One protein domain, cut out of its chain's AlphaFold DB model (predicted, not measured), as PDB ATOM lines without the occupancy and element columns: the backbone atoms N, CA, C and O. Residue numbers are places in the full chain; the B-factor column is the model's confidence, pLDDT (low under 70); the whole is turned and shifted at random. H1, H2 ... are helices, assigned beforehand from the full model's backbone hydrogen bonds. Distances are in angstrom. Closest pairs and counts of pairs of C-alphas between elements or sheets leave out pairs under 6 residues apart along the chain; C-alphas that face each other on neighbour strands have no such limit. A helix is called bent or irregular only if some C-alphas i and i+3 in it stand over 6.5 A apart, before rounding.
ATOM      1  N   PRO A   7      25.643  16.789  80.414       95.69
ATOM      2  CA  PRO A   7      25.835  18.216  80.696       95.69
ATOM      3  C   PRO A   7      27.298  18.618  80.934       95.69
ATOM      4  O   PRO A   7      27.723  19.680  80.493       95.69
ATOM      5  N   ILE A   8      28.079  17.766  81.606       96.94
ATOM      6  CA  ILE A   8      29.512  18.001  81.839       96.94
ATOM      7  C   ILE A   8      30.300  17.716  80.560       96.94
ATOM      8  O   ILE A   8      31.198  18.473  80.207       96.94
ATOM      9  N   ALA A   9      29.954  16.643  79.843       96.44
ATOM     10  CA  ALA A   9      30.612  16.298  78.587       96.44
ATOM     11  C   ALA A   9      30.479  17.414  77.538       96.44
ATOM     12  O   ALA A   9      31.436  17.660  76.811       96.44
ATOM     13  N   GLU A  10      29.341  18.113  77.492       96.19
ATOM     14  CA  GLU A  10      29.139  19.251  76.587       96.19
ATOM     15  C   GLU A  10      30.030  20.447  76.951       96.19
ATOM     16  O   GLU A  10      30.666  21.025  76.073       96.19
ATOM     17  N   LEU A  11      30.151  20.784  78.241       97.38
ATOM     18  CA  LEU A  11      31.045  21.857  78.709       97.38
ATOM     19  C   LEU A  11      32.520  21.566  78.392       97.38
ATOM     20  O   LEU A  11      33.298  22.475  78.117       97.38
ATOM     21  N   ASN A  26      34.675  32.243  79.153       97.81
ATOM     22  CA  ASN A  26      33.833  31.695  78.090       97.81
ATOM     23  C   ASN A  26      32.362  32.077  78.318       97.81
ATOM     24  O   ASN A  26      31.569  31.285  78.831       97.81
ATOM     25  N   LEU A  27      31.987  33.288  77.905       98.12
ATOM     26  CA  LEU A  27      30.631  33.817  78.083       98.12
ATOM     27  C   LEU A  27      29.539  32.930  77.463       98.12
ATOM     28  O   LEU A  27      28.434  32.880  77.998       98.12
ATOM     29  N   ALA A  28      29.845  32.189  76.392       97.50
ATOM     30  CA  ALA A  28      28.891  31.276  75.762       97.50
ATOM     31  C   ALA A  28      28.550  30.063  76.650       97.50
ATOM     32  O   ALA A  28      27.421  29.581  76.608       97.50
ATOM     33  N   ALA A  29      29.490  29.605  77.484       98.00
ATOM     34  CA  ALA A  29      29.282  28.486  78.404       98.00
ATOM     35  C   ALA A  29      28.590  28.894  79.718       98.00
ATOM     36  O   ALA A  29      28.093  28.032  80.447       98.00
ATOM     37  N   ARG A  30      28.532  30.197  80.038       98.50
ATOM     38  CA  ARG A  30      28.013  30.698  81.323       98.50
ATOM     39  C   ARG A  30      26.602  30.187  81.656       98.50
ATOM     40  O   ARG A  30      26.443  29.654  82.752       98.50
ATOM     41  N   PRO A  31      25.600  30.239  80.753       98.38
ATOM     42  CA  PRO A  31      24.256  29.761  81.086       98.38
ATOM     43  C   PRO A  31      24.225  28.272  81.458       98.38
ATOM     44  O   PRO A  31      23.487  27.860  82.352       98.38
ATOM     45  N   GLN A  32      25.053  27.455  80.800       98.19
ATOM     46  CA  GLN A  32      25.160  26.021  81.079       98.19
ATOM     47  C   GLN A  32      25.855  25.767  82.424       98.19
ATOM     48  O   GLN A  32      25.400  24.918  83.187       98.19
ATOM     49  N   LEU A  33      26.906  26.532  82.747       98.38
ATOM     50  CA  LEU A  33      27.607  26.473  84.037       98.38
ATOM     51  C   LEU A  33      26.699  26.877  85.213       98.38
ATOM     52  O   LEU A  33      26.699  26.215  86.253       98.38
ATOM     53  N   GLU A  34      25.883  27.920  85.047       98.25
ATOM     54  CA  GLU A  34      24.923  28.386  86.062       98.25
ATOM     55  C   GLU A  34      23.771  27.393  86.273       98.25
ATOM     56  O   GLU A  34      23.317  27.182  87.405       98.25
ATOM     57  N   ALA A  35      23.301  26.756  85.197       97.69
ATOM     58  CA  ALA A  35      22.240  25.754  85.246       97.69
ATOM     59  C   ALA A  35      22.719  24.395  85.782       97.69
ATOM     60  O   ALA A  35      21.914  23.638  86.333       97.69
ATOM     61  N   LEU A  36      24.013  24.079  85.655       97.44
ATOM     62  CA  LEU A  36      24.556  22.790  86.061       97.44
ATOM     63  C   LEU A  36      24.383  22.554  87.568       97.44
ATOM     64  O   LEU A  36      24.622  23.423  88.413       97.44
ATOM     65  N   ARG A  37      23.960  21.338  87.914       95.62
ATOM     66  CA  ARG A  37      23.873  20.845  89.289       95.62
ATOM     67  C   ARG A  37      24.799  19.643  89.415       95.62
ATOM     68  O   ARG A  37      24.517  18.583  88.868       95.62
ATOM     69  N   CYS A  38      25.915  19.838  90.101       95.62
ATOM     70  CA  CYS A  38      26.876  18.801  90.452       95.62
ATOM     71  C   CYS A  38      27.627  19.214  91.725       95.62
ATOM     72  O   CYS A  38      27.388  20.301  92.264       95.62
ATOM     73  N   ASP A  39      28.503  18.331  92.200       97.00
ATOM     74  CA  ASP A  39      29.345  18.577  93.365       97.00
ATOM     75  C   ASP A  39      30.151  19.881  93.251       97.00
ATOM     76  O   ASP A  39      30.576  20.290  92.167       97.00
ATOM     77  N   ALA A  40      30.362  20.547  94.384       97.81
ATOM     78  CA  ALA A  40      31.027  21.842  94.428       97.81
ATOM     79  C   ALA A  40      32.485  21.786  93.935       97.81
ATOM     80  O   ALA A  40      32.917  22.719  93.260       97.81
ATOM     81  N   SER A  41      33.219  20.695  94.175       97.88
ATOM     82  CA  SER A  41      34.578  20.510  93.651       97.88
ATOM     83  C   SER A  41      34.581  20.467  92.119       97.88
ATOM     84  O   SER A  41      35.351  21.173  91.467       97.88
ATOM     85  N   LEU A  42      33.636  19.727  91.527       98.25
ATOM     86  CA  LEU A  42      33.455  19.689  90.073       98.25
ATOM     87  C   LEU A  42      33.074  21.060  89.513       98.25
ATOM     88  O   LEU A  42      33.585  21.477  88.475       98.25
ATOM     89  N   ARG A  43      32.194  21.794  90.200       98.31
ATOM     90  CA  ARG A  43      31.812  23.143  89.769       98.31
ATOM     91  C   ARG A  43      33.006  24.094  89.781       98.31
ATOM     92  O   ARG A  43      33.183  24.798  88.792       98.31
ATOM     93  N   ALA A  44      33.829  24.094  90.834       98.75
ATOM     94  CA  ALA A  44      35.035  24.928  90.902       98.75
ATOM     95  C   ALA A  44      35.967  24.663  89.708       98.75
ATOM     96  O   ALA A  44      36.355  25.594  89.000       98.75
ATOM     97  N   GLY A  45      36.236  23.384  89.418       98.56
ATOM     98  CA  GLY A  45      37.020  22.980  88.253       98.56
ATOM     99  C   GLY A  45      36.422  23.474  86.931       98.56
ATOM    100  O   GLY A  45      37.140  24.056  86.121       98.56
ATOM    101  N   LEU A  46      35.115  23.303  86.708       98.62
ATOM    102  CA  LEU A  46      34.456  23.730  85.464       98.62
ATOM    103  C   LEU A  46      34.498  25.247  85.262       98.62
ATOM    104  O   LEU A  46      34.852  25.700  84.177       98.62
ATOM    105  N   TRP A  47      34.194  26.038  86.291       98.81
ATOM    106  CA  TRP A  47      34.316  27.495  86.197       98.81
ATOM    107  C   TRP A  47      35.750  27.909  85.847       98.81
ATOM    108  O   TRP A  47      35.954  28.694  84.921       98.81
ATOM    109  N   LEU A  48      36.749  27.287  86.485       98.69
ATOM    110  CA  LEU A  48      38.159  27.549  86.201       98.69
ATOM    111  C   LEU A  48      38.570  27.174  84.768       98.69
ATOM    112  O   LEU A  48      39.304  27.923  84.126       98.69
ATOM    113  N   TYR A  49      38.092  26.039  84.252       98.69
ATOM    114  CA  TYR A  49      38.350  25.588  82.877       98.69
ATOM    115  C   TYR A  49      37.843  26.583  81.828       98.69
ATOM    116  O   TYR A  49      38.438  26.762  80.763       98.69
ATOM    117  N   HIS A  50      36.741  27.257  82.152       98.62
ATOM    118  CA  HIS A  50      36.119  28.281  81.323       98.62
ATOM    119  C   HIS A  50      36.604  29.704  81.641       98.62
ATOM    120  O   HIS A  50      35.985  30.657  81.174       98.62
ATOM    121  N   ASP A  51      37.714  29.845  82.373       98.50
ATOM    122  CA  ASP A  51      38.360  31.116  82.733       98.50
ATOM    123  C   ASP A  51      37.482  32.060  83.585       98.50
ATOM    124  O   ASP A  51      37.711  33.265  83.635       98.50
ATOM    125  N   PHE A  52      36.489  31.517  84.293       98.62
ATOM    126  CA  PHE A  52      35.693  32.225  85.300       98.62
ATOM    127  C   PHE A  52      36.355  32.083  86.675       98.62
ATOM    128  O   PHE A  52      35.985  31.234  87.494       98.62
ATOM    129  N   LEU A  53      37.416  32.867  86.888       98.56
ATOM    130  CA  LEU A  53      38.246  32.778  88.093       98.56
ATOM    131  C   LEU A  53      37.466  33.148  89.358       98.56
ATOM    132  O   LEU A  53      37.564  32.411  90.332       98.56
ATOM    133  N   ASP A  54      36.650  34.205  89.330       98.50
ATOM    134  CA  ASP A  54      35.867  34.654  90.489       98.50
ATOM    135  C   ASP A  54      34.888  33.575  90.968       98.50
ATOM    136  O   ASP A  54      34.829  33.253  92.156       98.50
ATOM    137  N   GLU A  55      34.141  32.963  90.046       98.75
ATOM    138  CA  GLU A  55      33.207  31.886  90.366       98.75
ATOM    139  C   GLU A  55      33.938  30.636  90.890       98.75
ATOM    140  O   GLU A  55      33.484  30.006  91.850       98.75
ATOM    141  N   SER A  56      35.095  30.293  90.311       98.75
ATOM    142  CA  SER A  56      35.950  29.212  90.821       98.75
ATOM    143  C   SER A  56      36.485  29.514  92.225       98.75
ATOM    144  O   SER A  56      36.444  28.654  93.112       98.75
ATOM    145  N   HIS A  57      36.945  30.744  92.454       98.69
ATOM    146  CA  HIS A  57      37.474  31.215  93.727       98.69
ATOM    147  C   HIS A  57      36.415  31.130  94.827       98.69
ATOM    148  O   HIS A  57      36.644  30.480  95.846       98.69
ATOM    149  N   GLN A  58      35.226  31.692  94.596       98.50
ATOM    150  CA  GLN A  58      34.126  31.675  95.567       98.50
ATOM    151  C   GLN A  58      33.751  30.255  95.999       98.50
ATOM    152  O   GLN A  58      33.495  30.010  97.179       98.50
ATOM    153  N   ILE A  59      33.730  29.308  95.056       98.62
ATOM    154  CA  ILE A  59      33.400  27.916  95.359       98.62
ATOM    155  C   ILE A  59      34.556  27.241  96.101       98.62
ATOM    156  O   ILE A  59      34.339  26.671  97.168       98.62
ATOM    157  N   SER A  60      35.781  27.316  95.574       98.44
ATOM    158  CA  SER A  60      36.953  26.648  96.162       98.44
ATOM    159  C   SER A  60      37.322  27.183  97.550       98.44
ATOM    160  O   SER A  60      37.724  26.408  98.416       98.44
ATOM    161  N   GLN A  61      37.093  28.472  97.825       97.94
ATOM    162  CA  GLN A  61      37.243  29.066  99.156       97.94
ATOM    163  C   GLN A  61      36.338  28.397 100.205       97.94
ATOM    164  O   GLN A  61      36.725  28.279 101.369       97.94
ATOM    165  N   GLY A  62      35.151  27.939  99.801       97.62
ATOM    166  CA  GLY A  62      34.187  27.248 100.658       97.62
ATOM    167  C   GLY A  62      34.438  25.748 100.843       97.62
ATOM    168  O   GLY A  62      33.656  25.103 101.541       97.62
ATOM    169  N   LEU A  63      35.490  25.176 100.241       97.44
ATOM    170  CA  LEU A  63      35.786  23.739 100.271       97.44
ATOM    171  C   LEU A  63      36.977  23.428 101.194       97.44
ATOM    172  O   LEU A  63      38.128  23.489 100.757       97.44
ATOM    173  N   PRO A  64      36.749  23.051 102.470       96.69
ATOM    174  CA  PRO A  64      37.818  22.749 103.423       96.69
ATOM    175  C   PRO A  64      38.395  21.334 103.225       96.69
ATOM    176  O   PRO A  64      38.536  20.575 104.181       96.69
ATOM    177  N   THR A  65      38.725  20.967 101.986       97.38
ATOM    178  CA  THR A  65      39.294  19.662 101.614       97.38
ATOM    179  C   THR A  65      40.631  19.838 100.886       97.38
ATOM    180  O   THR A  65      40.915  20.935 100.385       97.38
ATOM    181  N   PRO A  66      41.468  18.785 100.796       98.06
ATOM    182  CA  PRO A  66      42.662  18.806  99.951       98.06
ATOM    183  C   PRO A  66      42.345  19.167  98.492       98.06
ATOM    184  O   PRO A  66      42.954  20.091  97.960       98.06
ATOM    185  N   THR A  67      41.334  18.534  97.886       98.19
ATOM    186  CA  THR A  67      40.871  18.804  96.511       98.19
ATOM    187  C   THR A  67      40.396  20.254  96.338       98.19
ATOM    188  O   THR A  67      40.764  20.925  95.376       98.19
ATOM    189  N   GLY A  68      39.639  20.789  97.304       98.44
ATOM    190  CA  GLY A  68      39.201  22.190  97.310       98.44
ATOM    191  C   GLY A  68      40.363  23.181  97.403       98.44
ATOM    192  O   GLY A  68      40.429  24.140  96.634       98.44
ATOM    193  N   SER A  69      41.327  22.905  98.285       98.75
ATOM    194  CA  SER A  69      42.558  23.698  98.412       98.75
ATOM    195  C   SER A  69      43.410  23.637  97.143       98.75
ATOM    196  O   SER A  69      44.060  24.619  96.793       98.75
ATOM    197  N   PHE A  70      43.382  22.513  96.429       98.81
ATOM    198  CA  PHE A  70      44.089  22.352  95.164       98.81
ATOM    199  C   PHE A  70      43.455  23.240  94.083       98.81
ATOM    200  O   PHE A  70      44.162  24.048  93.478       98.81
ATOM    201  N   TRP A  71      42.127  23.211  93.908       98.81
ATOM    202  CA  TRP A  71      41.449  24.140  92.991       98.81
ATOM    203  C   TRP A  71      41.774  25.601  93.283       98.81
ATOM    204  O   TRP A  71      42.062  26.363  92.361       98.81
ATOM    205  N   HIS A  72      41.796  25.966  94.563       98.75
ATOM    206  CA  HIS A  72      42.138  27.309  95.009       98.75
ATOM    207  C   HIS A  72      43.586  27.687  94.638       98.75
ATOM    208  O   HIS A  72      43.846  28.777  94.127       98.75
ATOM    209  N   GLY A  73      44.533  26.763  94.822       98.75
ATOM    210  CA  GLY A  73      45.930  26.947  94.430       98.75
ATOM    211  C   GLY A  73      46.110  27.156  92.923       98.75
ATOM    212  O   GLY A  73      46.827  28.072  92.518       98.75
ATOM    213  N   ILE A  74      45.432  26.356  92.089       98.75
ATOM    214  CA  ILE A  74      45.450  26.540  90.625       98.75
ATOM    215  C   ILE A  74      44.825  27.890  90.261       98.75
ATOM    216  O   ILE A  74      45.387  28.611  89.439       98.75
ATOM    217  N   MET A  75      43.696  28.248  90.879       98.62
ATOM    218  CA  MET A  75      43.001  29.512  90.634       98.62
ATOM    219  C   MET A  75      43.916  30.717  90.889       98.62
ATOM    220  O   MET A  75      44.124  31.503  89.970       98.62
ATOM    221  N   HIS A  76      44.567  30.821  92.051       98.75
ATOM    222  CA  HIS A  76      45.474  31.949  92.305       98.75
ATOM    223  C   HIS A  76      46.715  31.941  91.410       98.75
ATOM    224  O   HIS A  76      47.188  33.004  91.014       98.75
ATOM    225  N   ARG A  77      47.222  30.766  91.007       98.75
ATOM    226  CA  ARG A  77      48.300  30.705  90.005       98.75
ATOM    227  C   ARG A  77      47.845  31.285  88.658       98.75
ATOM    228  O   ARG A  77      48.658  31.888  87.968       98.75
ATOM    229  N   ARG A  78      46.563  31.127  88.301       98.25
ATOM    230  CA  ARG A  78      45.928  31.751  87.125       98.25
ATOM    231  C   ARG A  78      45.620  33.240  87.318       98.25
ATOM    232  O   ARG A  78      45.415  33.911  86.313       98.25
ATOM    233  N   GLU A  79      45.595  33.755  88.546       97.38
ATOM    234  CA  GLU A  79      45.455  35.184  88.898       97.38
ATOM    235  C   GLU A  79      46.812  35.930  88.979       97.38
ATOM    236  O   GLU A  79      46.899  37.087  89.380       97.38
ATOM    237  N   PRO A  80      47.892  35.316  88.479       97.69
ATOM    238  CA  PRO A  80      49.269  35.601  88.886       97.69
ATOM    239  C   PRO A  80      49.545  35.924  90.365       97.69
ATOM    240  O   PRO A  80      50.525  36.605  90.666       97.69
ATOM    241  N   ASP A  81      48.745  35.406  91.301       98.50
ATOM    242  CA  ASP A  81      49.007  35.504  92.738       98.50
ATOM    243  C   ASP A  81      49.749  34.253  93.223       98.50
ATOM    244  O   ASP A  81      49.224  33.351  93.888       98.50
ATOM    245  N   TYR A  82      51.024  34.177  92.853       98.62
ATOM    246  CA  TYR A  82      51.867  33.028  93.170       98.62
ATOM    247  C   TYR A  82      52.098  32.867  94.680       98.62
ATOM    248  O   TYR A  82      52.379  31.762  95.151       98.62
ATOM    249  N   GLY A  83      51.997  33.947  95.462       98.62
ATOM    250  CA  GLY A  83      52.110  33.904  96.920       98.62
ATOM    251  C   GLY A  83      50.943  33.144  97.548       98.62
ATOM    252  O   GLY A  83      51.160  32.185  98.302       98.62
ATOM    253  N   ASN A  84      49.713  33.510  97.178       98.50
ATOM    254  CA  ASN A  84      48.519  32.810  97.639       98.50
ATOM    255  C   ASN A  84      48.407  31.403  97.052       98.50
ATOM    256  O   ASN A  84      48.040  30.480  97.781       98.50
ATOM    257  N   ALA A  85      48.821  31.185  95.800       98.75
ATOM    258  CA  ALA A  85      48.903  29.839  95.239       98.75
ATOM    259  C   ALA A  85      49.727  28.911  96.152       98.75
ATOM    260  O   ALA A  85      49.233  27.869  96.588       98.75
ATOM    261  N   ARG A  86      50.944  29.322  96.547       98.75
ATOM    262  CA  ARG A  86      51.797  28.540  97.464       98.75
ATOM    263  C   ARG A  86      51.122  28.304  98.819       98.75
ATOM    264  O   ARG A  86      51.236  27.207  99.364       98.75
ATOM    265  N   TYR A  87      50.419  29.292  99.374       98.50
ATOM    266  CA  TYR A  87      49.663  29.113 100.620       98.50
ATOM    267  C   TYR A  87      48.619  27.993 100.499       98.50
ATOM    268  O   TYR A  87      48.583  27.098 101.345       98.50
ATOM    269  N   TRP A  88      47.824  27.988  99.431       98.69
ATOM    270  CA  TRP A  88      46.792  26.974  99.225       98.69
ATOM    271  C   TRP A  88      47.366  25.595  98.913       98.69
ATOM    272  O   TRP A  88      46.899  24.605  99.475       98.69
ATOM    273  N   PHE A  89      48.452  25.516  98.144       98.62
ATOM    274  CA  PHE A  89      49.145  24.249  97.900       98.62
ATOM    275  C   PHE A  89      49.748  23.628  99.171       98.62
ATOM    276  O   PHE A  89      49.761  22.406  99.299       98.62
ATOM    277  N   ARG A  90      50.146  24.425 100.176       98.44
ATOM    278  CA  ARG A  90      50.520  23.879 101.500       98.44
ATOM    279  C   ARG A  90      49.353  23.174 102.194       98.44
ATOM    280  O   ARG A  90      49.584  22.220 102.930       98.44
ATOM    281  N   ARG A  91      48.116  23.627 101.969       98.38
ATOM    282  CA  ARG A  91      46.905  23.020 102.549       98.38
ATOM    283  C   ARG A  91      46.466  21.741 101.834       98.38
ATOM    284  O   ARG A  91      45.713  20.972 102.421       98.38
ATOM    285  N   VAL A  92      46.950  21.500 100.614       98.38
ATOM    286  CA  VAL A  92      46.710  20.246  99.879       98.38
ATOM    287  C   VAL A  92      47.414  19.071 100.562       98.38
ATOM    288  O   VAL A  92      46.833  17.999 100.700       98.38
ATOM    289  N   GLY A  93      48.654  19.265 101.022       94.81
ATOM    290  CA  GLY A  93      49.470  18.170 101.548       94.81
ATOM    291  C   GLY A  93      49.818  17.161 100.449       94.81
ATOM    292  O   GLY A  93      50.230  17.553  99.361       94.81
ATOM    293  N   LYS A  94      49.671  15.860 100.726       93.25
ATOM    294  CA  LYS A  94      49.802  14.813  99.700       93.25
ATOM    295  C   LYS A  94      48.462  14.622  98.996       93.25
ATOM    296  O   LYS A  94      47.465  14.379  99.670       93.25
ATOM    297  N   HIS A  95      48.455  14.669  97.665       98.06
ATOM    298  CA  HIS A  95      47.262  14.408  96.862       98.06
ATOM    299  C   HIS A  95      47.426  13.125  96.030       98.06
ATOM    300  O   HIS A  95      48.508  12.926  95.474       98.06
ATOM    301  N   PRO A  96      46.381  12.286  95.872       98.06
ATOM    302  CA  PRO A  96      46.473  11.025  95.125       98.06
ATOM    303  C   PRO A  96      46.961  11.152  93.675       98.06
ATOM    304  O   PRO A  96      47.537  10.214  93.141       98.06
ATOM    305  N   ILE A  97      46.762  12.314  93.044       98.44
ATOM    306  CA  ILE A  97      47.149  12.531  91.638       98.44
ATOM    307  C   ILE A  97      48.625  12.907  91.448       98.44
ATOM    308  O   ILE A  97      49.065  13.018  90.310       98.44
ATOM    309  N   PHE A  98      49.385  13.181  92.515       98.62
ATOM    310  CA  PHE A  98      50.734  13.749  92.389       98.62
ATOM    311  C   PHE A  98      51.727  12.818  91.689       98.62
ATOM    312  O   PHE A  98      52.541  13.297  90.901       98.62
ATOM    313  N   ASP A  99      51.654  11.513  91.933       98.31
ATOM    314  CA  ASP A  99      52.561  10.559  91.293       98.31
ATOM    315  C   ASP A  99      52.261  10.458  89.785       98.31
ATOM    316  O   ASP A  99      53.164  10.590  88.957       98.31
ATOM    317  N   GLU A 100      50.981  10.336  89.409       98.50
ATOM    318  CA  GLU A 100      50.574  10.311  87.996       98.50
ATOM    319  C   GLU A 100      50.889  11.638  87.289       98.50
ATOM    320  O   GLU A 100      51.384  11.648  86.159       98.50
ATOM    321  N   LEU A 101      50.637  12.771  87.949       98.75
ATOM    322  CA  LEU A 101      50.910  14.092  87.392       98.75
ATOM    323  C   LEU A 101      52.407  14.290  87.126       98.75
ATOM    324  O   LEU A 101      52.758  14.771  86.050       98.75
ATOM    325  N   ALA A 102      53.286  13.874  88.043       98.69
ATOM    326  CA  ALA A 102      54.730  13.920  87.817       98.69
ATOM    327  C   ALA A 102      55.151  13.077  86.612       98.69
ATOM    328  O   ALA A 102      55.848  13.583  85.731       98.69
ATOM    329  N   GLN A 103      54.681  11.831  86.530       98.56
ATOM    330  CA  GLN A 103      54.999  10.946  85.412       98.56
ATOM    331  C   GLN A 103      54.563  11.553  84.070       98.56
ATOM    332  O   GLN A 103      55.351  11.643  83.128       98.56
ATOM    333  N   ARG A 104      53.313  12.013  83.975       98.62
ATOM    334  CA  ARG A 104      52.754  12.530  82.720       98.62
ATOM    335  C   ARG A 104      53.307  13.908  82.347       98.62
ATOM    336  O   ARG A 104      53.435  14.212  81.161       98.62
ATOM    337  N   ALA A 105      53.683  14.732  83.325       98.56
ATOM    338  CA  ALA A 105      54.406  15.975  83.072       98.56
ATOM    339  C   ALA A 105      55.822  15.708  82.533       98.56
ATOM    340  O   ALA A 105      56.253  16.397  81.607       98.56
ATOM    341  N   ALA A 106      56.516  14.679  83.036       98.44
ATOM    342  CA  ALA A 106      57.819  14.266  82.517       98.44
ATOM    343  C   ALA A 106      57.740  13.819  81.045       98.44
ATOM    344  O   ALA A 106      58.615  14.158  80.251       98.44
ATOM    345  N   GLU A 107      56.671  13.119  80.648       98.06
ATOM    346  CA  GLU A 107      56.435  12.713  79.252       98.06
ATOM    347  C   GLU A 107      56.226  13.899  78.296       98.06
ATOM    348  O   GLU A 107      56.602  13.818  77.121       98.06
ATOM    349  N   LEU A 108      55.606  14.986  78.772       97.88
ATOM    350  CA  LEU A 108      55.481  16.236  78.016       97.88
ATOM    351  C   LEU A 108      56.839  16.939  77.922       97.88
ATOM    352  O   LEU A 108      57.288  17.269  76.827       97.88
ATOM    353  N   ALA A 109      57.518  17.095  79.061       97.75
ATOM    354  CA  ALA A 109      58.792  17.798  79.167       97.75
ATOM    355  C   ALA A 109      59.929  17.105  78.395       97.75
ATOM    356  O   ALA A 109      60.767  17.773  77.798       97.75
ATOM    357  N   GLY A 110      59.937  15.770  78.336       95.69
ATOM    358  CA  GLY A 110      60.951  14.981  77.626       95.69
ATOM    359  C   GLY A 110      60.966  15.161  76.102       95.69
ATOM    360  O   GLY A 110      61.844  14.621  75.433       95.69
ATOM    361  N   ARG A 111      60.007  15.907  75.540       92.81
ATOM    362  CA  ARG A 111      59.924  16.234  74.106       92.81
ATOM    363  C   ARG A 111      60.585  17.567  73.759       92.81
ATOM    364  O   ARG A 111      60.678  17.899  72.579       92.81
ATOM    365  N   GLU A 112      61.015  18.327  74.761       92.44
ATOM    366  CA  GLU A 112      61.517  19.688  74.605       92.44
ATOM    367  C   GLU A 112      62.937  19.840  75.161       92.44
ATOM    368  O   GLU A 112      63.385  19.094  76.031       92.44
ATOM    369  N   GLN A 113      63.660  20.850  74.673       95.94
ATOM    370  CA  GLN A 113      64.929  21.250  75.274       95.94
ATOM    371  C   GLN A 113      64.650  22.093  76.520       95.94
ATOM    372  O   GLN A 113      64.332  23.278  76.428       95.94
ATOM    373  N   LEU A 114      64.804  21.489  77.696       97.19
ATOM    374  CA  LEU A 114      64.490  22.146  78.962       97.19
ATOM    375  C   LEU A 114      65.550  23.179  79.357       97.19
ATOM    376  O   LEU A 114      66.754  22.971  79.200       97.19
ATOM    377  N   ALA A 115      65.073  24.288  79.921       96.81
ATOM    378  CA  ALA A 115      65.913  25.235  80.643       96.81
ATOM    379  C   ALA A 115      66.235  24.657  82.033       96.81
ATOM    380  O   ALA A 115      65.462  23.835  82.538       96.81
ATOM    381  N   PRO A 116      67.306  25.112  82.708       96.56
ATOM    382  CA  PRO A 116      67.646  24.626  84.047       96.56
ATOM    383  C   PRO A 116      66.468  24.692  85.034       96.56
ATOM    384  O   PRO A 116      66.199  23.719  85.730       96.56
ATOM    385  N   ALA A 117      65.691  25.780  85.001       96.69
ATOM    386  CA  ALA A 117      64.508  25.968  85.846       96.69
ATOM    387  C   ALA A 117      63.387  24.931  85.621       96.69
ATOM    388  O   ALA A 117      62.572  24.720  86.506       96.69
ATOM    389  N   ALA A 118      63.344  24.265  84.462       97.81
ATOM    390  CA  ALA A 118      62.344  23.246  84.132       97.81
ATOM    391  C   ALA A 118      62.863  21.808  84.321       97.81
ATOM    392  O   ALA A 118      62.117  20.851  84.129       97.81
ATOM    393  N   SER A 119      64.134  21.624  84.705       97.12
ATOM    394  CA  SER A 119      64.762  20.294  84.770       97.12
ATOM    395  C   SER A 119      64.132  19.378  85.826       97.12
ATOM    396  O   SER A 119      64.174  18.161  85.678       97.12
ATOM    397  N   PHE A 120      63.496  19.940  86.861       97.88
ATOM    398  CA  PHE A 120      62.790  19.154  87.878       97.88
ATOM    399  C   PHE A 120      61.652  18.307  87.282       97.88
ATOM    400  O   PHE A 120      61.371  17.230  87.807       97.88
ATOM    401  N   LEU A 121      61.054  18.739  86.161       98.00
ATOM    402  CA  LEU A 121      59.929  18.056  85.514       98.00
ATOM    403  C   LEU A 121      60.242  16.608  85.128       98.00
ATOM    404  O   LEU A 121      59.329  15.794  85.117       98.00
ATOM    405  N   VAL A 122      61.507  16.285  84.840       97.12
ATOM    406  CA  VAL A 122      61.943  14.937  84.430       97.12
ATOM    407  C   VAL A 122      62.686  14.170  85.530       97.12
ATOM    408  O   VAL A 122      63.083  13.029  85.313       97.12
ATOM    409  N   VAL A 123      62.898  14.785  86.699       94.56
ATOM    410  CA  VAL A 123      63.676  14.202  87.811       94.56
ATOM    411  C   VAL A 123      62.802  13.892  89.026       94.56
ATOM    412  O   VAL A 123      63.088  12.948  89.763       94.56
ATOM    413  N   GLN A 124      61.751  14.677  89.268       93.94
ATOM    414  CA  GLN A 124      60.877  14.486  90.424       93.94
ATOM    415  C   GLN A 124      60.103  13.160  90.336       93.94
ATOM    416  O   GLN A 124      59.546  12.821  89.296       93.94
ATOM    417  N   ALA A 125      60.039  12.421  91.446       92.75
ATOM    418  CA  ALA A 125      59.277  11.169  91.528       92.75
ATOM    419  C   ALA A 125      57.786  11.387  91.847       92.75
ATOM    420  O   ALA A 125      56.953  10.567  91.490       92.75
ATOM    421  N   SER A 126      57.463  12.492  92.521       97.06
ATOM    422  CA  SER A 126      56.109  12.926  92.881       97.06
ATOM    423  C   SER A 126      55.996  14.408  92.563       97.06
ATOM    424  O   SER A 126      56.984  15.134  92.685       97.06
ATOM    425  N   TRP A 127      54.795  14.860  92.200       98.50
ATOM    426  CA  TRP A 127      54.564  16.250  91.828       98.50
ATOM    427  C   TRP A 127      54.914  17.205  92.966       98.50
ATOM    428  O   TRP A 127      54.404  17.067  94.081       98.50
ATOM    429  N   ASN A 128      55.760  18.188  92.666       97.94
ATOM    430  CA  ASN A 128      56.012  19.330  93.526       97.94
ATOM    431  C   ASN A 128      55.293  20.570  92.963       97.94
ATOM    432  O   ASN A 128      55.775  21.178  92.002       97.94
ATOM    433  N   PRO A 129      54.168  21.001  93.564       98.31
ATOM    434  CA  PRO A 129      53.455  22.174  93.077       98.31
ATOM    435  C   PRO A 129      54.260  23.467  93.248       98.31
ATOM    436  O   PRO A 129      54.030  24.415  92.505       98.31
ATOM    437  N   PHE A 130      55.200  23.528  94.199       98.62
ATOM    438  CA  PHE A 130      56.003  24.728  94.446       98.62
ATOM    439  C   PHE A 130      56.989  24.986  93.305       98.62
ATOM    440  O   PHE A 130      57.011  26.093  92.779       98.62
ATOM    441  N   ASP A 131      57.699  23.952  92.850       98.56
ATOM    442  CA  ASP A 131      58.612  24.067  91.705       98.56
ATOM    443  C   ASP A 131      57.844  24.424  90.423       98.56
ATOM    444  O   ASP A 131      58.312  25.208  89.598       98.56
ATOM    445  N   PHE A 132      56.621  23.901  90.263       98.75
ATOM    446  CA  PHE A 132      55.784  24.268  89.125       98.75
ATOM    447  C   PHE A 132      55.262  25.708  89.198       98.75
ATOM    448  O   PHE A 132      55.212  26.380  88.170       98.75
ATOM    449  N   ILE A 133      54.917  26.216  90.387       98.81
ATOM    450  CA  ILE A 133      54.589  27.639  90.570       98.81
ATOM    451  C   ILE A 133      55.787  28.507  90.184       98.81
ATOM    452  O   ILE A 133      55.610  29.447  89.412       98.81
ATOM    453  N   ASP A 134      56.987  28.173  90.665       98.75
ATOM    454  CA  ASP A 134      58.213  28.917  90.362       98.75
ATOM    455  C   ASP A 134      58.496  28.931  88.847       98.75
ATOM    456  O   ASP A 134      58.834  29.971  88.278       98.75
ATOM    457  N   LEU A 135      58.290  27.797  88.163       98.75
ATOM    458  CA  LEU A 135      58.431  27.708  86.709       98.75
ATOM    459  C   LEU A 135      57.391  28.556  85.963       98.75
ATOM    460  O   LEU A 135      57.750  29.245  85.006       98.75
ATOM    461  N   VAL A 136      56.119  28.520  86.371       98.75
ATOM    462  CA  VAL A 136      55.057  29.335  85.758       98.75
ATOM    463  C   VAL A 136      55.340  30.823  85.957       98.75
ATOM    464  O   VAL A 136      55.269  31.575  84.988       98.75
ATOM    465  N   GLU A 137      55.725  31.237  87.164       98.69
ATOM    466  CA  GLU A 137      56.088  32.620  87.487       98.69
ATOM    467  C   GLU A 137      57.265  33.108  86.632       98.69
ATOM    468  O   GLU A 137      57.168  34.143  85.968       98.69
ATOM    469  N   ALA A 138      58.349  32.327  86.560       98.44
ATOM    470  CA  ALA A 138      59.506  32.654  85.733       98.44
ATOM    471  C   ALA A 138      59.144  32.735  84.238       98.44
ATOM    472  O   ALA A 138      59.625  33.612  83.520       98.44
ATOM    473  N   THR A 139      58.280  31.839  83.762       98.31
ATOM    474  CA  THR A 139      57.832  31.804  82.362       98.31
ATOM    475  C   THR A 139      56.933  32.993  82.030       98.31
ATOM    476  O   THR A 139      57.148  33.649  81.015       98.31
ATOM    477  N   ALA A 140      55.986  33.338  82.906       97.31
ATOM    478  CA  ALA A 140      55.127  34.511  82.754       97.31
ATOM    479  C   ALA A 140      55.926  35.827  82.773       97.31
ATOM    480  O   ALA A 140      55.563  36.778  82.083       97.31
ATOM    481  N   ALA A 141      57.043  35.870  83.504       97.12
ATOM    482  CA  ALA A 141      57.991  36.984  83.493       97.12
ATOM    483  C   ALA A 141      58.936  36.995  82.268       97.12
ATOM    484  O   ALA A 141      59.813  37.853  82.182       97.12
ATOM    485  N   GLY A 142      58.814  36.039  81.339       96.44
ATOM    486  CA  GLY A 142      59.674  35.920  80.157       96.44
ATOM    487  C   GLY A 142      61.085  35.389  80.440       96.44
ATOM    488  O   GLY A 142      61.957  35.467  79.577       96.44
ATOM    489  N   SER A 143      61.332  34.842  81.635       97.06
ATOM    490  CA  SER A 143      62.644  34.303  82.030       97.06
ATOM    491  C   SER A 143      62.915  32.904  81.470       97.06
ATOM    492  O   SER A 143      64.060  32.454  81.471       97.06
ATOM    493  N   THR A 144      61.885  32.197  80.991       96.31
ATOM    494  CA  THR A 144      62.038  30.897  80.323       96.31
ATOM    495  C   THR A 144      61.146  30.798  79.078       96.31
ATOM    496  O   THR A 144      60.088  31.426  79.047       96.31
ATOM    497  N   PRO A 145      61.528  29.999  78.062       96.75
ATOM    498  CA  PRO A 145      60.752  29.841  76.831       96.75
ATOM    499  C   PRO A 145      59.648  28.764  76.925       96.75
ATOM    500  O   PRO A 145      59.166  28.303  75.895       96.75
ATOM    501  N   HIS A 146      59.243  28.338  78.129       98.00
ATOM    502  CA  HIS A 146      58.394  27.150  78.345       98.00
ATOM    503  C   HIS A 146      56.893  27.448  78.436       98.00
ATOM    504  O   HIS A 146      56.164  26.724  79.115       98.00
ATOM    505  N   GLU A 147      56.398  28.508  77.785       98.19
ATOM    506  CA  GLU A 147      54.986  28.906  77.913       98.19
ATOM    507  C   GLU A 147      54.044  27.773  77.489       98.19
ATOM    508  O   GLU A 147      53.140  27.398  78.238       98.19
ATOM    509  N   GLN A 148      54.280  27.188  76.314       98.25
ATOM    510  CA  GLN A 148      53.435  26.123  75.783       98.25
ATOM    511  C   GLN A 148      53.437  24.886  76.694       98.25
ATOM    512  O   GLN A 148      52.367  24.369  77.021       98.25
ATOM    513  N   LEU A 149      54.616  24.463  77.159       98.56
ATOM    514  CA  LEU A 149      54.778  23.337  78.078       98.56
ATOM    515  C   LEU A 149      54.044  23.578  79.406       98.56
ATOM    516  O   LEU A 149      53.271  22.731  79.853       98.56
ATOM    517  N   CYS A 150      54.213  24.758  80.014       98.69
ATOM    518  CA  CYS A 150      53.537  25.110  81.264       98.69
ATOM    519  C   CYS A 150      52.012  25.086  81.108       98.69
ATOM    520  O   CYS A 150      51.303  24.572  81.972       98.69
ATOM    521  N   ARG A 151      51.488  25.588  79.985       98.75
ATOM    522  CA  ARG A 151      50.047  25.564  79.700       98.75
ATOM    523  C   ARG A 151      49.519  24.139  79.522       98.75
ATOM    524  O   ARG A 151      48.435  23.824  80.014       98.75
ATOM    525  N   GLN A 152      50.278  23.266  78.859       98.75
ATOM    526  CA  GLN A 152      49.919  21.853  78.687       98.75
ATOM    527  C   GLN A 152      49.908  21.098  80.018       98.75
ATOM    528  O   GLN A 152      48.956  20.371  80.299       98.75
ATOM    529  N   ILE A 153      50.923  21.306  80.856       98.69
ATOM    530  CA  ILE A 153      50.994  20.719  82.197       98.69
ATOM    531  C   ILE A 153      49.859  21.247  83.078       98.69
ATOM    532  O   ILE A 153      49.226  20.472  83.785       98.69
ATOM    533  N   GLN A 154      49.533  22.536  82.999       98.56
ATOM    534  CA  GLN A 154      48.401  23.108  83.725       98.56
ATOM    535  C   GLN A 154      47.059  22.482  83.311       98.56
ATOM    536  O   GLN A 154      46.214  22.216  84.165       98.56
ATOM    537  N   LEU A 155      46.855  22.216  82.016       98.75
ATOM    538  CA  LEU A 155      45.674  21.491  81.543       98.75
ATOM    539  C   LEU A 155      45.660  20.037  82.031       98.75
ATOM    540  O   LEU A 155      44.610  19.524  82.410       98.75
ATOM    541  N   LEU A 156      46.812  19.367  82.017       98.75
ATOM    542  CA  LEU A 156      46.968  18.013  82.546       98.75
ATOM    543  C   LEU A 156      46.636  17.959  84.047       98.75
ATOM    544  O   LEU A 156      45.850  17.109  84.455       98.75
ATOM    545  N   GLU A 157      47.174  18.887  84.839       98.75
ATOM    546  CA  GLU A 157      46.897  19.029  86.273       98.75
ATOM    547  C   GLU A 157      45.398  19.217  86.525       98.75
ATOM    548  O   GLU A 157      44.812  18.497  87.334       98.75
ATOM    549  N   TRP A 158      44.750  20.107  85.765       98.75
ATOM    550  CA  TRP A 158      43.303  20.297  85.832       98.75
ATOM    551  C   TRP A 158      42.540  19.003  85.513       98.75
ATOM    552  O   TRP A 158      41.619  18.641  86.239       98.75
ATOM    553  N   ARG A 159      42.924  18.277  84.453       98.56
ATOM    554  CA  ARG A 159      42.242  17.044  84.019       98.56
ATOM    555  C   ARG A 159      42.292  15.960  85.079       98.56
ATOM    556  O   ARG A 159      41.251  15.388  85.385       98.56
ATOM    557  N   LEU A 160      43.476  15.705  85.633       98.69
ATOM    558  CA  LEU A 160      43.665  14.684  86.661       98.69
ATOM    559  C   LEU A 160      42.907  15.039  87.943       98.69
ATOM    560  O   LEU A 160      42.264  14.178  88.538       98.69
ATOM    561  N   LEU A 161      42.923  16.312  88.348       98.75
ATOM    562  CA  LEU A 161      42.187  16.757  89.529       98.75
ATOM    563  C   LEU A 161      40.667  16.690  89.322       98.75
ATOM    564  O   LEU A 161      39.939  16.282  90.224       98.75
ATOM    565  N   PHE A 162      40.185  17.047  88.130       98.50
ATOM    566  CA  PHE A 162      38.767  16.964  87.778       98.50
ATOM    567  C   PHE A 162      38.272  15.519  87.726       98.50
ATOM    568  O   PHE A 162      37.189  15.207  88.219       98.50
ATOM    569  N   GLU A 163      39.080  14.634  87.154       97.81
ATOM    570  CA  GLU A 163      38.849  13.195  87.122       97.81
ATOM    571  C   GLU A 163      38.773  12.600  88.529       97.81
ATOM    572  O   GLU A 163      37.791  11.934  88.851       97.81
ATOM    573  N   HIS A 164      39.746  12.923  89.383       98.00
ATOM    574  CA  HIS A 164      39.748  12.511  90.781       98.00
ATOM    575  C   HIS A 164      38.488  12.989  91.514       98.00
ATOM    576  O   HIS A 164      37.762  12.178  92.084       98.00
ATOM    577  N   ALA A 165      38.168  14.284  91.419       97.50
ATOM    578  CA  ALA A 165      36.972  14.853  92.033       97.50
ATOM    579  C   ALA A 165      35.685  14.179  91.524       97.50
ATOM    580  O   ALA A 165      34.742  13.973  92.282       97.50
ATOM    581  N   PHE A 166      35.626  13.800  90.243       97.19
ATOM    582  CA  PHE A 166      34.470  13.099  89.688       97.19
ATOM    583  C   PHE A 166      34.324  11.698  90.281       97.19
ATOM    584  O   PHE A 166      33.210  11.273  90.582       97.19
ATOM    585  N   GLU A 167      35.429  10.992  90.485       95.62
ATOM    586  CA  GLU A 167      35.437   9.661  91.089       95.62
ATOM    587  C   GLU A 167      35.092   9.689  92.581       95.62
ATOM    588  O   GLU A 167      34.350   8.816  93.032       95.62
ATOM    589  N   GLU A 168      35.532  10.710  93.323       92.94
ATOM    590  CA  GLU A 168      35.147  10.922  94.728       92.94
ATOM    591  C   GLU A 168      33.624  11.069  94.886       92.94
ATOM    592  O   GLU A 168      33.044  10.529  95.820       92.94
ATOM    593  N   THR A 169      32.944  11.728  93.939       89.62
ATOM    594  CA  THR A 169      31.480  11.942  94.002       89.62
ATOM    595  C   THR A 169      30.637  10.705  93.691       89.62
ATOM    596  O   THR A 169      29.413  10.742  93.817       89.62
ATOM    597  N   ARG A 170      31.267   9.622  93.221       82.62
ATOM    598  CA  ARG A 170      30.593   8.362  92.872       82.62
ATOM    599  C   ARG A 170      30.663   7.316  93.984       82.62
ATOM    600  O   ARG A 170      30.080   6.244  93.804       82.62
TER     601      ARG A 170
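AT A GLANCE: This is residues 7 to 11 and 26 to 170 of the 171 residues of an uncharacterized protein of Gemmataceae bacterium (UniProt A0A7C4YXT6). Four helices, H3, H5, H6 and H9, make an arc of aligned helices, and the long helix H10 runs across its open side from H9 to H3, making a bundle of five. H4 covers H3 and H5 from outside, H1 and H2 lie at one end of the body beyond H3, and H7 and H8 pack at the other. The printed part has 150 residues with ten named helices, H1 to H10 in order, and no named strand: the class is all helix. The whole is compact, with a radius of gyration of the C-alphas of 15.1 A, and elongated, spanning 45 by 29 by 28 A.

IN THESE COORDINATES: Find C-alpha 7 at (25.835, 18.216, 80.696), where H1, residues 7 to 11, begins. Past the cut come H2, residues 30 to 35, H3, 40 to 49, 14.2 A long, and H4, 53 to 61. H5, 66 to 78, is 18.5 A long, H6, 82 to 92, 15.3 A, and H7, 98 to 109, 16.0 A. H8, 116 to 122, is irregular: C-alphas 117 and 120 are 7.3 A apart. H9, 129 to 140, is 16.2 A long. H10, 147 to 168, is the longest at 31.6 A; it ends at C-alpha 168, (35.147, 10.922, 94.728).

HOW THE PARTS SIT: Begin at the hub, H3, and look at the closest C-alphas of each pair. H3 touches H5 at Ser 41 and Gly 68, 6.1 A, the same way at a shallow tilt of 20 degrees. H5 and H6, a hairpin, touch at Gly 73 and Ala 85, 4.2 A, at 11 degrees. H6 touches H9 at Arg 86 and Phe 130, 6.4 A. H9 touches H10 at Thr 139 and Glu 147, 6.0 A, and residues 158 to 166 alone of H10 touch H3, at Gly 45 and Phe 162, 6.3 A. H4 touches H3 at Ala 44 and Ser 56, 4.4 A. H2 only just touches H3 and H1, with 3 pairs of C-alphas within 8 A each. H7 touches H10 at Ala 105 and Ile 153, 5.9 A, and H8 at Ala 106 and Val 122, 4.6 A. Each O i to N i+4 pair is within hydrogen-bond range in H1 to H5, H7, H9 and H10; H6 has 6 of 7, and H8 has 0 of 3 but 3 of 4 O i to N i+3 pairs.

THE WHOLE: The C-alphas farthest apart, of Ala 35 and Pro 116, are 45.4 A apart. Residues 12 to 25 are not printed; C-alphas 11 and 26 are 10.2 A apart across the cut. Of the links that are printed whole, no link is long. The mean pLDDT of the printed part is 97.7, and no printed residue is under 70.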